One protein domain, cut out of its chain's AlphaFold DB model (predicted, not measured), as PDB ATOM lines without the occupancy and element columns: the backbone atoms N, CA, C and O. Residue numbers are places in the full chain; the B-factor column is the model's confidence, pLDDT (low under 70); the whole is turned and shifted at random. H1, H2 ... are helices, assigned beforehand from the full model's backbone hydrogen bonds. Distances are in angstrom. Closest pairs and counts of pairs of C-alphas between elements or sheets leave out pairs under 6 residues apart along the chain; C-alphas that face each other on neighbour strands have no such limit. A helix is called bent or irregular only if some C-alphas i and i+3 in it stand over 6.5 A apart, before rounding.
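AT A GLANCE: This is residues 4 to 93 of the 94 residues of an uncharacterized protein of Aphanomyces astaci (UniProt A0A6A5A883). A long, narrow V of two helical arms, H2a and H2b, meets in a sharp turn at residues 49 and 50, and the short helix H1 folds back near the open end of H2a. Residues 59 to 93, most of them in H2b, stick out as a free arm. The printed part has 90 residues, with two named helices, H1 then H2, and no named strand; the class is all helix. It is extended, with a radius of gyration of the C-alphas of 19.3 A, and spans 68 by 28 by 16 A.

HOW THE PARTS SIT: H1, residues 4 to 15, is close to but not clearly touching H2a, residues 18 to 48; the closest C-alphas are those of Met 13 and Arg 21, 7.8 A apart. They run opposite ways at a steep tilt of 37 degrees, only just past shallow. H2a touches H2b, residues 51 to 91, with residues 42 to 46 alone, and H2b touches H2a with residues 53 to 54 alone; the closest C-alphas, of Ile 46 and Cys 54, are 6.1 A apart. The arms run opposite ways at a shallow tilt of 19 degrees. H1 and H2b are apart. In H1 every O i to N i+4 pair is within hydrogen-bond range; in H2a 24 of 27 are, in H2b 35 of 37.

IN THESE COORDINATES: H1 begins at C-alpha 4, (224.500, 190.842, 188.711), and is 17.0 A long. H2, residues 18 to 91, was assigned as one helix by its hydrogen bonds but is bent: C-alphas 48 and 51 are 9.4 A apart. H2a, 47.0 A long, is irregular, with C-alphas 19 and 22 at 7.3 A. H2b, 59.0 A long, ends at C-alpha 91, (216.106, 221.944, 187.108).

THE WHOLE: The two C-alphas farthest apart, of Arg 48 and Gly 93, are 67.7 A apart. The printed part has no cut, and the link from H1 to H2 is tight. The mean pLDDT of the printed part is 74.2; 31 residues are under 70, among them residues 75 to 93.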
ATOM      1  N   SER A   4     224.966 189.904 187.680       61.72
ATOM      2  CA  SER A   4     224.500 190.842 188.711       61.72
ATOM      3  C   SER A   4     225.641 191.520 189.479       61.72
ATOM      4  O   SER A   4     225.432 192.577 190.065       61.72
ATOM      5  N   GLY A   5     226.838 190.923 189.489       66.38
ATOM      6  CA  GLY A   5     228.025 191.463 190.158       66.38
ATOM      7  C   GLY A   5     228.435 192.847 189.643       66.38
ATOM      8  O   GLY A   5     228.477 193.781 190.442       66.38
ATOM      9  N   PRO A   6     228.654 193.032 188.323       65.38
ATOM     10  CA  PRO A   6     229.029 194.337 187.781       65.38
ATOM     11  C   PRO A   6     227.916 195.380 187.934       65.38
ATOM     12  O   PRO A   6     228.221 196.546 188.147       65.38
ATOM     13  N   ILE A   7     226.641 194.970 187.910       72.50
ATOM     14  CA  ILE A   7     225.492 195.865 188.143       72.50
ATOM     15  C   ILE A   7     225.439 196.344 189.600       72.50
ATOM     16  O   ILE A   7     225.177 197.514 189.864       72.50
ATOM     17  N   ARG A   8     225.695 195.462 190.572       65.69
ATOM     18  CA  ARG A   8     225.767 195.863 191.987       65.69
ATOM     19  C   ARG A   8     226.975 196.759 192.246       65.69
ATOM     20  O   ARG A   8     226.837 197.767 192.933       65.69
ATOM     21  N   GLY A   9     228.122 196.430 191.651       69.56
ATOM     22  CA  GLY A   9     229.334 197.239 191.737       69.56
ATOM     23  C   GLY A   9     229.167 198.633 191.126       69.56
ATOM     24  O   GLY A   9     229.608 199.606 191.731       69.56
ATOM     25  N   SER A  10     228.487 198.761 189.982       70.31
ATOM     26  CA  SER A  10     228.244 200.067 189.356       70.31
ATOM     27  C   SER A  10     227.310 200.942 190.196       70.31
ATOM     28  O   SER A  10     227.666 202.077 190.500       70.31
ATOM     29  N   ILE A  11     226.189 200.397 190.686       69.94
ATOM     30  CA  ILE A  11     225.262 201.121 191.577       69.94
ATOM     31  C   ILE A  11     225.964 201.570 192.868       69.94
ATOM     32  O   ILE A  11     225.724 202.675 193.360       69.94
ATOM     33  N   LEU A  12     226.836 200.726 193.427       66.44
ATOM     34  CA  LEU A  12     227.612 201.061 194.618       66.44
ATOM     35  C   LEU A  12     228.601 202.201 194.336       66.44
ATOM     36  O   LEU A  12     228.690 203.154 195.112       66.44
ATOM     37  N   MET A  13     229.316 202.142 193.213       65.12
ATOM     38  CA  MET A  13     230.294 203.164 192.828       65.12
ATOM     39  C   MET A  13     229.654 204.516 192.485       65.12
ATOM     40  O   MET A  13     230.317 205.543 192.661       65.12
ATOM     41  N   ASP A  14     228.378 204.524 192.090       70.31
ATOM     42  CA  ASP A  14     227.581 205.740 191.889       70.31
ATOM     43  C   ASP A  14     227.181 206.420 193.212       70.31
ATOM     44  O   ASP A  14     226.942 207.629 193.238       70.31
ATOM     45  N   HIS A  15     227.115 205.679 194.326       63.62
ATOM     46  CA  HIS A  15     226.744 206.219 195.645       63.62
ATOM     47  C   HIS A  15     227.927 206.493 196.582       63.62
ATOM     48  O   HIS A  15     227.747 207.150 197.610       63.62
ATOM     49  N   VAL A  16     229.130 206.012 196.261       63.25
ATOM     50  CA  VAL A  16     230.290 206.093 197.158       63.25
ATOM     51  C   VAL A  16     231.187 207.298 196.833       63.25
ATOM     52  O   VAL A  16     231.741 207.381 195.730       63.25
ATOM     53  N   PRO A  17     231.434 208.209 197.797       60.28
ATOM     54  CA  PRO A  17     232.397 209.294 197.627       60.28
ATOM     55  C   PRO A  17     233.819 208.746 197.426       60.28
ATOM     56  O   PRO A  17     234.227 207.780 198.075       60.28
ATOM     57  N   LYS A  18     234.606 209.381 196.539       64.81
ATOM     58  CA  LYS A  18     235.930 208.899 196.079       64.81
ATOM     59  C   LYS A  18     236.890 208.502 197.215       64.81
ATOM     60  O   LYS A  18     237.648 207.554 197.045       64.81
ATOM     61  N   ALA A  19     236.808 209.157 198.375       71.25
ATOM     62  CA  ALA A  19     237.644 208.883 199.547       71.25
ATOM     63  C   ALA A  19     237.409 207.503 200.201       71.25
ATOM     64  O   ALA A  19     238.293 206.990 200.880       71.25
ATOM     65  N   TRP A  20     236.247 206.874 199.996       71.94
ATOM     66  CA  TRP A  20     235.868 205.632 200.690       71.94
ATOM     67  C   TRP A  20     236.002 204.376 199.823       71.94
ATOM     68  O   TRP A  20     235.840 203.265 200.326       71.94
ATOM     69  N   ARG A  21     236.352 204.515 198.537       71.44
ATOM     70  CA  ARG A  21     236.472 203.383 197.595       71.44
ATOM     71  C   ARG A  21     237.495 202.332 198.039       71.44
ATOM     72  O   ARG A  21     237.258 201.146 197.850       71.44
ATOM     73  N   GLY A  22     238.583 202.748 198.696       74.00
ATOM     74  CA  GLY A  22     239.574 201.821 199.259       74.00
ATOM     75  C   GLY A  22     239.005 200.918 200.363       74.00
ATOM     76  O   GLY A  22     239.318 199.732 200.410       74.00
ATOM     77  N   ARG A  23     238.100 201.444 201.203       79.00
ATOM     78  CA  ARG A  23     237.404 200.664 202.244       79.00
ATOM     79  C   ARG A  23     236.415 199.668 201.642       79.00
ATOM     80  O   ARG A  23     236.316 198.544 202.121       79.00
ATOM     81  N   TRP A  24     235.739 200.058 200.564       75.31
ATOM     82  CA  TRP A  24     234.867 199.151 199.816       75.31
ATOM     83  C   TRP A  24     235.641 198.009 199.151       75.31
ATOM     84  O   TRP A  24     235.177 196.876 199.178       75.31
ATOM     85  N   ASN A  25     236.854 198.262 198.656       77.38
ATOM     86  CA  ASN A  25     237.713 197.196 198.135       77.38
ATOM     87  C   ASN A  25     238.143 196.198 199.233       77.38
ATOM     88  O   ASN A  25     238.200 194.994 198.999       77.38
ATOM     89  N   ALA A  26     238.394 196.676 200.458       81.25
ATOM     90  CA  ALA A  26     238.683 195.798 201.596       81.25
ATOM     91  C   ALA A  26     237.467 194.937 202.007       81.25
ATOM     92  O   ALA A  26     237.629 193.773 202.372       81.25
ATOM     93  N   LEU A  27     236.250 195.485 201.907       81.38
ATOM     94  CA  LEU A  27     235.002 194.754 202.162       81.38
ATOM     95  C   LEU A  27     234.754 193.624 201.152       81.38
ATOM     96  O   LEU A  27     234.262 192.565 201.540       81.38
ATOM     97  N   GLU A  28     235.131 193.800 199.884       78.50
ATOM     98  CA  GLU A  28     235.054 192.726 198.880       78.50
ATOM     99  C   GLU A  28     235.951 191.536 199.263       78.50
ATOM    100  O   GLU A  28     235.518 190.380 199.226       78.50
ATOM    101  N   GLY A  29     237.177 191.807 199.724       81.62
ATOM    102  CA  GLY A  29     238.087 190.771 200.227       81.62
ATOM    103  C   GLY A  29     237.542 190.053 201.465       81.62
ATOM    104  O   GLY A  29     237.587 188.824 201.547       81.62
ATOM    105  N   LEU A  30     236.954 190.806 202.400       85.94
ATOM    106  CA  LEU A  30     236.301 190.237 203.580       85.94
ATOM    107  C   LEU A  30     235.108 189.353 203.197       85.94
ATOM    108  O   LEU A  30     234.918 188.289 203.778       85.94
ATOM    109  N   THR A  31     234.343 189.746 202.180       82.75
ATOM    110  CA  THR A  31     233.212 188.958 201.674       82.75
ATOM    111  C   THR A  31     233.683 187.615 201.116       82.75
ATOM    112  O   THR A  31     233.083 186.581 201.421       82.75
ATOM    113  N   MET A  32     234.797 187.592 200.371       80.88
ATOM    114  CA  MET A  32     235.414 186.331 199.936       80.88
ATOM    115  C   MET A  32     235.896 185.475 201.112       80.88
ATOM    116  O   MET A  32     235.715 184.258 201.095       80.88
ATOM    117  N   PHE A  33     236.453 186.085 202.158       86.88
ATOM    118  CA  PHE A  33     236.842 185.352 203.362       86.88
ATOM    119  C   PHE A  33     235.632 184.739 204.086       86.88
ATOM    120  O   PHE A  33     235.647 183.556 204.426       86.88
ATOM    121  N   CYS A  34     234.550 185.502 204.256       85.69
ATOM    122  CA  CYS A  34     233.298 185.015 204.837       85.69
ATOM    123  C   CYS A  34     232.680 183.875 204.015       85.69
ATOM    124  O   CYS A  34     232.102 182.946 204.587       85.69
ATOM    125  N   TYR A  35     232.830 183.907 202.688       83.62
ATOM    126  CA  TYR A  35     232.395 182.821 201.815       83.62
ATOM    127  C   TYR A  35     233.156 181.520 202.110       83.62
ATOM    128  O   TYR A  35     232.537 180.477 202.332       83.62
ATOM    129  N   SER A  36     234.485 181.590 202.219       88.88
ATOM    130  CA  SER A  36     235.317 180.443 202.607       88.88
ATOM    131  C   SER A  36     235.003 179.943 204.021       88.88
ATOM    132  O   SER A  36     234.900 178.734 204.238       88.88
ATOM    133  N   GLY A  37     234.775 180.852 204.974       87.62
ATOM    134  CA  GLY A  37     234.383 180.498 206.343       87.62
ATOM    135  C   GLY A  37     233.040 179.765 206.407       87.62
ATOM    136  O   GLY A  37     232.904 178.781 207.131       87.62
ATOM    137  N   SER A  38     232.071 180.183 205.588       85.25
ATOM    138  CA  SER A  38     230.758 179.532 205.500       85.25
ATOM    139  C   SER A  38     230.853 178.120 204.911       85.25
ATOM    140  O   SER A  38     230.168 177.213 205.379       85.25
ATOM    141  N   ALA A  39     231.733 177.906 203.926       85.06
ATOM    142  CA  ALA A  39     231.984 176.581 203.358       85.06
ATOM    143  C   ALA A  39     232.644 175.633 204.373       85.06
ATOM    144  O   ALA A  39     232.233 174.479 204.493       85.06
ATOM    145  N   MET A  40     233.615 176.131 205.148       86.88
ATOM    146  CA  MET A  40     234.254 175.362 206.221       86.88
ATOM    147  C   MET A  40     233.255 174.992 207.327       86.88
ATOM    148  O   MET A  40     233.192 173.833 207.738       86.88
ATOM    149  N   ALA A  41     232.429 175.947 207.767       86.06
ATOM    150  CA  ALA A  41     231.379 175.699 208.754       86.06
ATOM    151  C   ALA A  41     230.338 174.688 208.245       86.06
ATOM    152  O   ALA A  41     229.934 173.799 208.991       86.06
ATOM    153  N   GLY A  42     229.945 174.780 206.970       83.25
ATOM    154  CA  GLY A  42     229.054 173.812 206.326       83.25
ATOM    155  C   GLY A  42     229.650 172.403 206.282       83.25
ATOM    156  O   GLY A  42     228.965 171.446 206.634       83.25
ATOM    157  N   GLY A  43     230.935 172.278 205.935       84.12
ATOM    158  CA  GLY A  43     231.664 171.006 205.960       84.12
ATOM    159  C   GLY A  43     231.683 170.362 207.348       84.12
ATOM    160  O   GLY A  43     231.308 169.199 207.491       84.12
ATOM    161  N   PHE A  44     232.002 171.141 208.386       83.81
ATOM    162  CA  PHE A  44     231.987 170.663 209.774       83.81
ATOM    163  C   PHE A  44     230.585 170.222 210.235       83.81
ATOM    164  O   PHE A  44     230.436 169.262 210.993       83.81
ATOM    165  N   LEU A  45     229.536 170.900 209.757       83.44
ATOM    166  CA  LEU A  45     228.151 170.562 210.083       83.44
ATOM    167  C   LEU A  45     227.713 169.222 209.470       83.44
ATOM    168  O   LEU A  45     226.985 168.460 210.111       83.44
ATOM    169  N   ILE A  46     228.170 168.926 208.249       83.19
ATOM    170  CA  ILE A  46     227.879 167.668 207.543       83.19
ATOM    171  C   ILE A  46     228.507 166.483 208.281       83.19
ATOM    172  O   ILE A  46     227.856 165.447 208.422       83.19
ATOM    173  N   GLU A  47     229.725 166.649 208.797       77.31
ATOM    174  CA  GLU A  47     230.484 165.578 209.453       77.31
ATOM    175  C   GLU A  47     229.830 165.092 210.761       77.31
ATOM    176  O   GLU A  47     229.916 163.912 211.091       77.31
ATOM    177  N   ARG A  48     229.107 165.969 211.481       77.62
ATOM    178  CA  ARG A  48     228.407 165.606 212.732       77.62
ATOM    179  C   ARG A  48     226.923 165.265 212.593       77.62
ATOM    180  O   ARG A  48     226.448 164.394 213.314       77.62
ATOM    181  N   TYR A  49     226.174 165.972 211.744       73.31
ATOM    182  CA  TYR A  49     224.699 165.891 211.702       73.31
ATOM    183  C   TYR A  49     224.142 165.376 210.365       73.31
ATOM    184  O   TYR A  49     222.924 165.243 210.202       73.31
ATOM    185  N   GLY A  50     225.018 165.056 209.410       76.81
ATOM    186  CA  GLY A  50     224.647 164.556 208.092       76.81
ATOM    187  C   GLY A  50     224.055 165.622 207.159       76.81
ATOM    188  O   GLY A  50     223.786 166.767 207.524       76.81
ATOM    189  N   TYR A  51     223.821 165.228 205.905       76.88
ATOM    190  CA  TYR A  51     223.434 166.144 204.823       76.88
ATOM    191  C   TYR A  51     222.084 166.850 205.023       76.88
ATOM    192  O   TYR A  51     221.932 168.004 204.623       76.88
ATOM    193  N   ARG A  52     221.099 166.197 205.657       78.81
ATOM    194  CA  ARG A  52     219.743 166.759 205.840       78.81
ATOM    195  C   ARG A  52     219.757 168.054 206.652       78.81
ATOM    196  O   ARG A  52     219.052 168.994 206.298       78.81
ATOM    197  N   PHE A  53     220.576 168.118 207.701       77.62
ATOM    198  CA  PHE A  53     220.660 169.307 208.547       77.62
ATOM    199  C   PHE A  53     221.367 170.461 207.826       77.62
ATOM    200  O   PHE A  53     220.940 171.610 207.920       77.62
ATOM    201  N   CYS A  54     222.383 170.152 207.016       83.81
ATOM    202  CA  CYS A  54     223.086 171.150 206.216       83.81
ATOM    203  C   CYS A  54     222.159 171.834 205.194       83.81
ATOM    204  O   CYS A  54     222.203 173.056 205.062       83.81
ATOM    205  N   PHE A  55     221.285 171.076 204.518       82.88
ATOM    206  CA  PHE A  55     220.287 171.639 203.594       82.88
ATOM    207  C   PHE A  55     219.252 172.527 204.295       82.88
ATOM    208  O   PHE A  55     218.823 173.538 203.739       82.88
ATOM    209  N   PHE A  56     218.854 172.175 205.518       85.62
ATOM    210  CA  PHE A  56     217.911 172.986 206.286       85.62
ATOM    211  C   PHE A  56     218.527 174.331 206.693       85.62
ATOM    212  O   PHE A  56     217.915 175.384 206.509       85.62
ATOM    213  N   VAL A  57     219.772 174.305 207.174       84.81
ATOM    214  CA  VAL A  57     220.505 175.511 207.580       84.81
ATOM    215  C   VAL A  57     220.778 176.427 206.387       84.81
ATOM    216  O   VAL A  57     220.521 177.628 206.476       84.81
ATOM    217  N   THR A  58     221.233 175.893 205.249       84.81
ATOM    218  CA  THR A  58     221.469 176.724 204.057       84.81
ATOM    219  C   THR A  58     220.176 177.332 203.527       84.81
ATOM    220  O   THR A  58     220.166 178.518 203.200       84.81
ATOM    221  N   SER A  59     219.072 176.580 203.514       85.56
ATOM    222  CA  SER A  59     217.762 177.100 203.107       85.56
ATOM    223  C   SER A  59     217.312 178.285 203.972       85.56
ATOM    224  O   SER A  59     216.900 179.312 203.433       85.56
ATOM    225  N   LEU A  60     217.481 178.211 205.299       87.88
ATOM    226  CA  LEU A  60     217.174 179.326 206.206       87.88
ATOM    227  C   LEU A  60     218.045 180.560 205.948       87.88
ATOM    228  O   LEU A  60     217.533 181.679 205.944       87.88
ATOM    229  N   ILE A  61     219.342 180.370 205.703       87.00
ATOM    230  CA  ILE A  61     220.269 181.471 205.404       87.00
ATOM    231  C   ILE A  61     219.874 182.163 204.093       87.00
ATOM    232  O   ILE A  61     219.810 183.394 204.038       87.00
ATOM    233  N   PHE A  62     219.554 181.393 203.050       86.12
ATOM    234  CA  PHE A  62     219.077 181.949 201.782       86.12
ATOM    235  C   PHE A  62     217.722 182.648 201.932       86.12
ATOM    236  O   PHE A  62     217.532 183.716 201.354       86.12
ATOM    237  N   LEU A  63     216.806 182.098 202.735       90.62
ATOM    238  CA  LEU A  63     215.509 182.713 203.010       90.62
ATOM    239  C   LEU A  63     215.667 184.054 203.738       90.62
ATOM    240  O   LEU A  63     215.048 185.042 203.345       90.62
ATOM    241  N   ALA A  64     216.526 184.112 204.758       90.19
ATOM    242  CA  ALA A  64     216.831 185.345 205.477       90.19
ATOM    243  C   ALA A  64     217.468 186.393 204.551       90.19
ATOM    244  O   ALA A  64     217.066 187.556 204.570       90.19
ATOM    245  N   GLY A  65     218.402 185.977 203.688       83.69
ATOM    246  CA  GLY A  65     218.998 186.849 202.674       83.69
ATOM    247  C   GLY A  65     217.965 187.396 201.687       83.69
ATOM    248  O   GLY A  65     217.962 188.591 201.396       83.69
ATOM    249  N   LEU A  66     217.042 186.548 201.226       85.62
ATOM    250  CA  LEU A  66     215.971 186.948 200.316       85.62
ATOM    251  C   LEU A  66     214.985 187.914 200.986       85.62
ATOM    252  O   LEU A  66     214.579 188.892 200.367       85.62
ATOM    253  N   MET A  67     214.644 187.683 202.255       87.25
ATOM    254  CA  MET A  67     213.774 188.567 203.037       87.25
ATOM    255  C   MET A  67     214.414 189.944 203.246       87.25
ATOM    256  O   MET A  67     213.757 190.970 203.067       87.25
ATOM    257  N   LEU A  68     215.719 189.974 203.526       85.44
ATOM    258  CA  LEU A  68     216.478 191.211 203.682       85.44
ATOM    259  C   LEU A  68     216.588 191.982 202.360       85.44
ATOM    260  O   LEU A  68     216.437 193.202 202.344       85.44
ATOM    261  N   GLU A  69     216.770 191.285 201.236       79.38
ATOM    262  CA  GLU A  69     216.773 191.899 199.903       79.38
ATOM    263  C   GLU A  69     215.386 192.449 199.521       79.38
ATOM    264  O   GLU A  69     215.281 193.558 198.987       79.38
ATOM    265  N   LEU A  70     214.315 191.732 199.880       80.88
ATOM    266  CA  LEU A  70     212.934 192.181 199.685       80.88
ATOM    267  C   LEU A  70     212.600 193.422 200.526       80.88
ATOM    268  O   LEU A  70     211.835 194.266 200.070       80.88
ATOM    269  N   LEU A  71     213.179 193.545 201.725       79.75
ATOM    270  CA  LEU A  71     213.030 194.705 202.612       79.75
ATOM    271  C   LEU A  71     213.859 195.911 202.137       79.75
ATOM    272  O   LEU A  71     213.409 197.055 202.225       79.75
ATOM    273  N   LEU A  72     215.059 195.676 201.596       73.38
ATOM    274  CA  LEU A  72     215.918 196.737 201.058       73.38
ATOM    275  C   LEU A  72     215.402 197.303 199.725       73.38
ATOM    276  O   LEU A  72     215.605 198.479 199.420       73.38
ATOM    277  N   LEU A  73     214.718 196.501 198.912       74.62
ATOM    278  CA  LEU A  73     214.154 196.953 197.637       74.62
ATOM    279  C   LEU A  73     213.212 198.176 197.749       74.62
ATOM    280  O   LEU A  73     213.421 199.140 197.003       74.62
ATOM    281  N   PRO A  74     212.204 198.212 198.644       70.81
ATOM    282  CA  PRO A  74     211.336 199.374 198.808       70.81
ATOM    283  C   PRO A  74     212.065 200.574 199.422       70.81
ATOM    284  O   PRO A  74     211.811 201.697 198.982       70.81
ATOM    285  N   ILE A  75     213.007 200.365 200.355       69.06
ATOM    286  CA  ILE A  75     213.738 201.475 200.993       69.06
ATOM    287  C   ILE A  75     214.604 202.222 199.965       69.06
ATOM    288  O   ILE A  75     214.523 203.444 199.843       69.06
ATOM    289  N   ILE A  76     215.333 201.488 199.117       65.12
ATOM    290  CA  ILE A  76     216.172 202.067 198.055       65.12
ATOM    291  C   ILE A  76     215.305 202.707 196.961       65.12
ATOM    292  O   ILE A  76     215.683 203.717 196.359       65.12
ATOM    293  N   ARG A  77     214.124 202.139 196.676       61.84
ATOM    294  CA  ARG A  77     213.179 202.725 195.715       61.84
ATOM    295  C   ARG A  77     212.629 204.065 196.210       61.84
ATOM    296  O   ARG A  77     212.435 204.961 195.385       61.84
ATOM    297  N   ASN A  78     212.428 204.214 197.517       60.22
ATOM    298  CA  ASN A  78     211.957 205.456 198.124       60.22
ATOM    299  C   ASN A  78     213.033 206.559 198.083       60.22
ATOM    300  O   ASN A  78     212.759 207.667 197.627       60.22
ATOM    301  N   GLU A  79     214.283 206.223 198.417       59.59
ATOM    302  CA  GLU A  79     215.435 207.140 198.326       59.59
ATOM    303  C   GLU A  79     215.681 207.648 196.892       59.59
ATOM    304  O   GLU A  79     215.972 208.826 196.661       59.59
ATOM    305  N   ARG A  80     215.492 206.781 195.883       57.62
ATOM    306  CA  ARG A  80     215.610 207.181 194.470       57.62
ATOM    307  C   ARG A  80     214.529 208.172 194.041       57.62
ATOM    308  O   ARG A  80     214.842 209.096 193.291       57.62
ATOM    309  N   LYS A  81     213.280 208.004 194.499       54.00
ATOM    310  CA  LYS A  81     212.200 208.960 194.191       54.00
ATOM    311  C   LYS A  81     212.517 210.346 194.750       54.00
ATOM    312  O   LYS A  81     212.345 211.328 194.035       54.00
ATOM    313  N   LEU A  82     213.047 210.418 195.971       56.59
ATOM    314  CA  LEU A  82     213.388 211.683 196.623       56.59
ATOM    315  C   LEU A  82     214.517 212.427 195.892       56.59
ATOM    316  O   LEU A  82     214.375 213.619 195.622       56.59
ATOM    317  N   LYS A  83     215.596 211.741 195.477       55.28
ATOM    318  CA  LYS A  83     216.676 212.387 194.698       55.28
ATOM    319  C   LYS A  83     216.209 212.887 193.331       55.28
ATOM    320  O   LYS A  83     216.572 213.995 192.945       55.28
ATOM    321  N   VAL A  84     215.397 212.111 192.609       58.81
ATOM    322  CA  VAL A  84     214.890 212.517 191.286       58.81
ATOM    323  C   VAL A  84     213.955 213.721 191.407       58.81
ATOM    324  O   VAL A  84     214.103 214.672 190.648       58.81
ATOM    325  N   THR A  85     213.050 213.740 192.388       57.59
ATOM    326  CA  THR A  85     212.156 214.887 192.613       57.59
ATOM    327  C   THR A  85     212.921 216.157 192.994       57.59
ATOM    328  O   THR A  85     212.567 217.230 192.513       57.59
ATOM    329  N   SER A  86     213.987 216.056 193.792       56.75
ATOM    330  CA  SER A  86     214.827 217.209 194.147       56.75
ATOM    331  C   SER A  86     215.607 217.757 192.950       56.75
ATOM    332  O   SER A  86     215.634 218.967 192.749       56.75
ATOM    333  N   VAL A  87     216.186 216.884 192.116       59.56
ATOM    334  CA  VAL A  87     216.881 217.299 190.884       59.56
ATOM    335  C   VAL A  87     215.903 217.909 189.878       59.56
ATOM    336  O   VAL A  87     216.218 218.930 189.277       59.56
ATOM    337  N   VAL A  88     214.697 217.350 189.735       60.00
ATOM    338  CA  VAL A  88     213.642 217.919 188.878       60.00
ATOM    339  C   VAL A  88     213.164 219.275 189.408       60.00
ATOM    340  O   VAL A  88     212.976 220.187 188.613       60.00
ATOM    341  N   LYS A  89     213.036 219.459 190.730       56.22
ATOM    342  CA  LYS A  89     212.714 220.767 191.330       56.22
ATOM    343  C   LYS A  89     213.807 221.811 191.087       56.22
ATOM    344  O   LYS A  89     213.483 222.939 190.745       56.22
ATOM    345  N   LEU A  90     215.078 221.428 191.210       57.50
ATOM    346  CA  LEU A  90     216.225 222.308 190.948       57.50
ATOM    347  C   LEU A  90     216.372 222.656 189.456       57.50
ATOM    348  O   LEU A  90     216.721 223.782 189.122       57.50
ATOM    349  N   ALA A  91     216.078 221.716 188.555       54.31
ATOM    350  CA  ALA A  91     216.106 221.944 187.108       54.31
ATOM    351  C   ALA A  91     214.880 222.725 186.590       54.31
ATOM    352  O   ALA A  91     214.926 223.286 185.499       54.31
ATOM    353  N   SER A  92     213.793 222.765 187.367       51.16
ATOM    354  CA  SER A  92     212.531 223.439 187.041       51.16
ATOM    355  C   SER A  92     212.502 224.931 187.409       51.16
ATOM    356  O   SER A  92     211.479 225.567 187.169       51.16
ATOM    357  N   GLY A  93     213.580 225.500 187.963       54.31
ATOM    358  CA  GLY A  93     213.730 226.953 188.106       54.31
ATOM    359  C   GLY A  93     212.587 227.659 188.848       54.31
ATOM    360  O   GLY A  93     211.996 228.591 188.303       54.31
TER     361      GLY A  93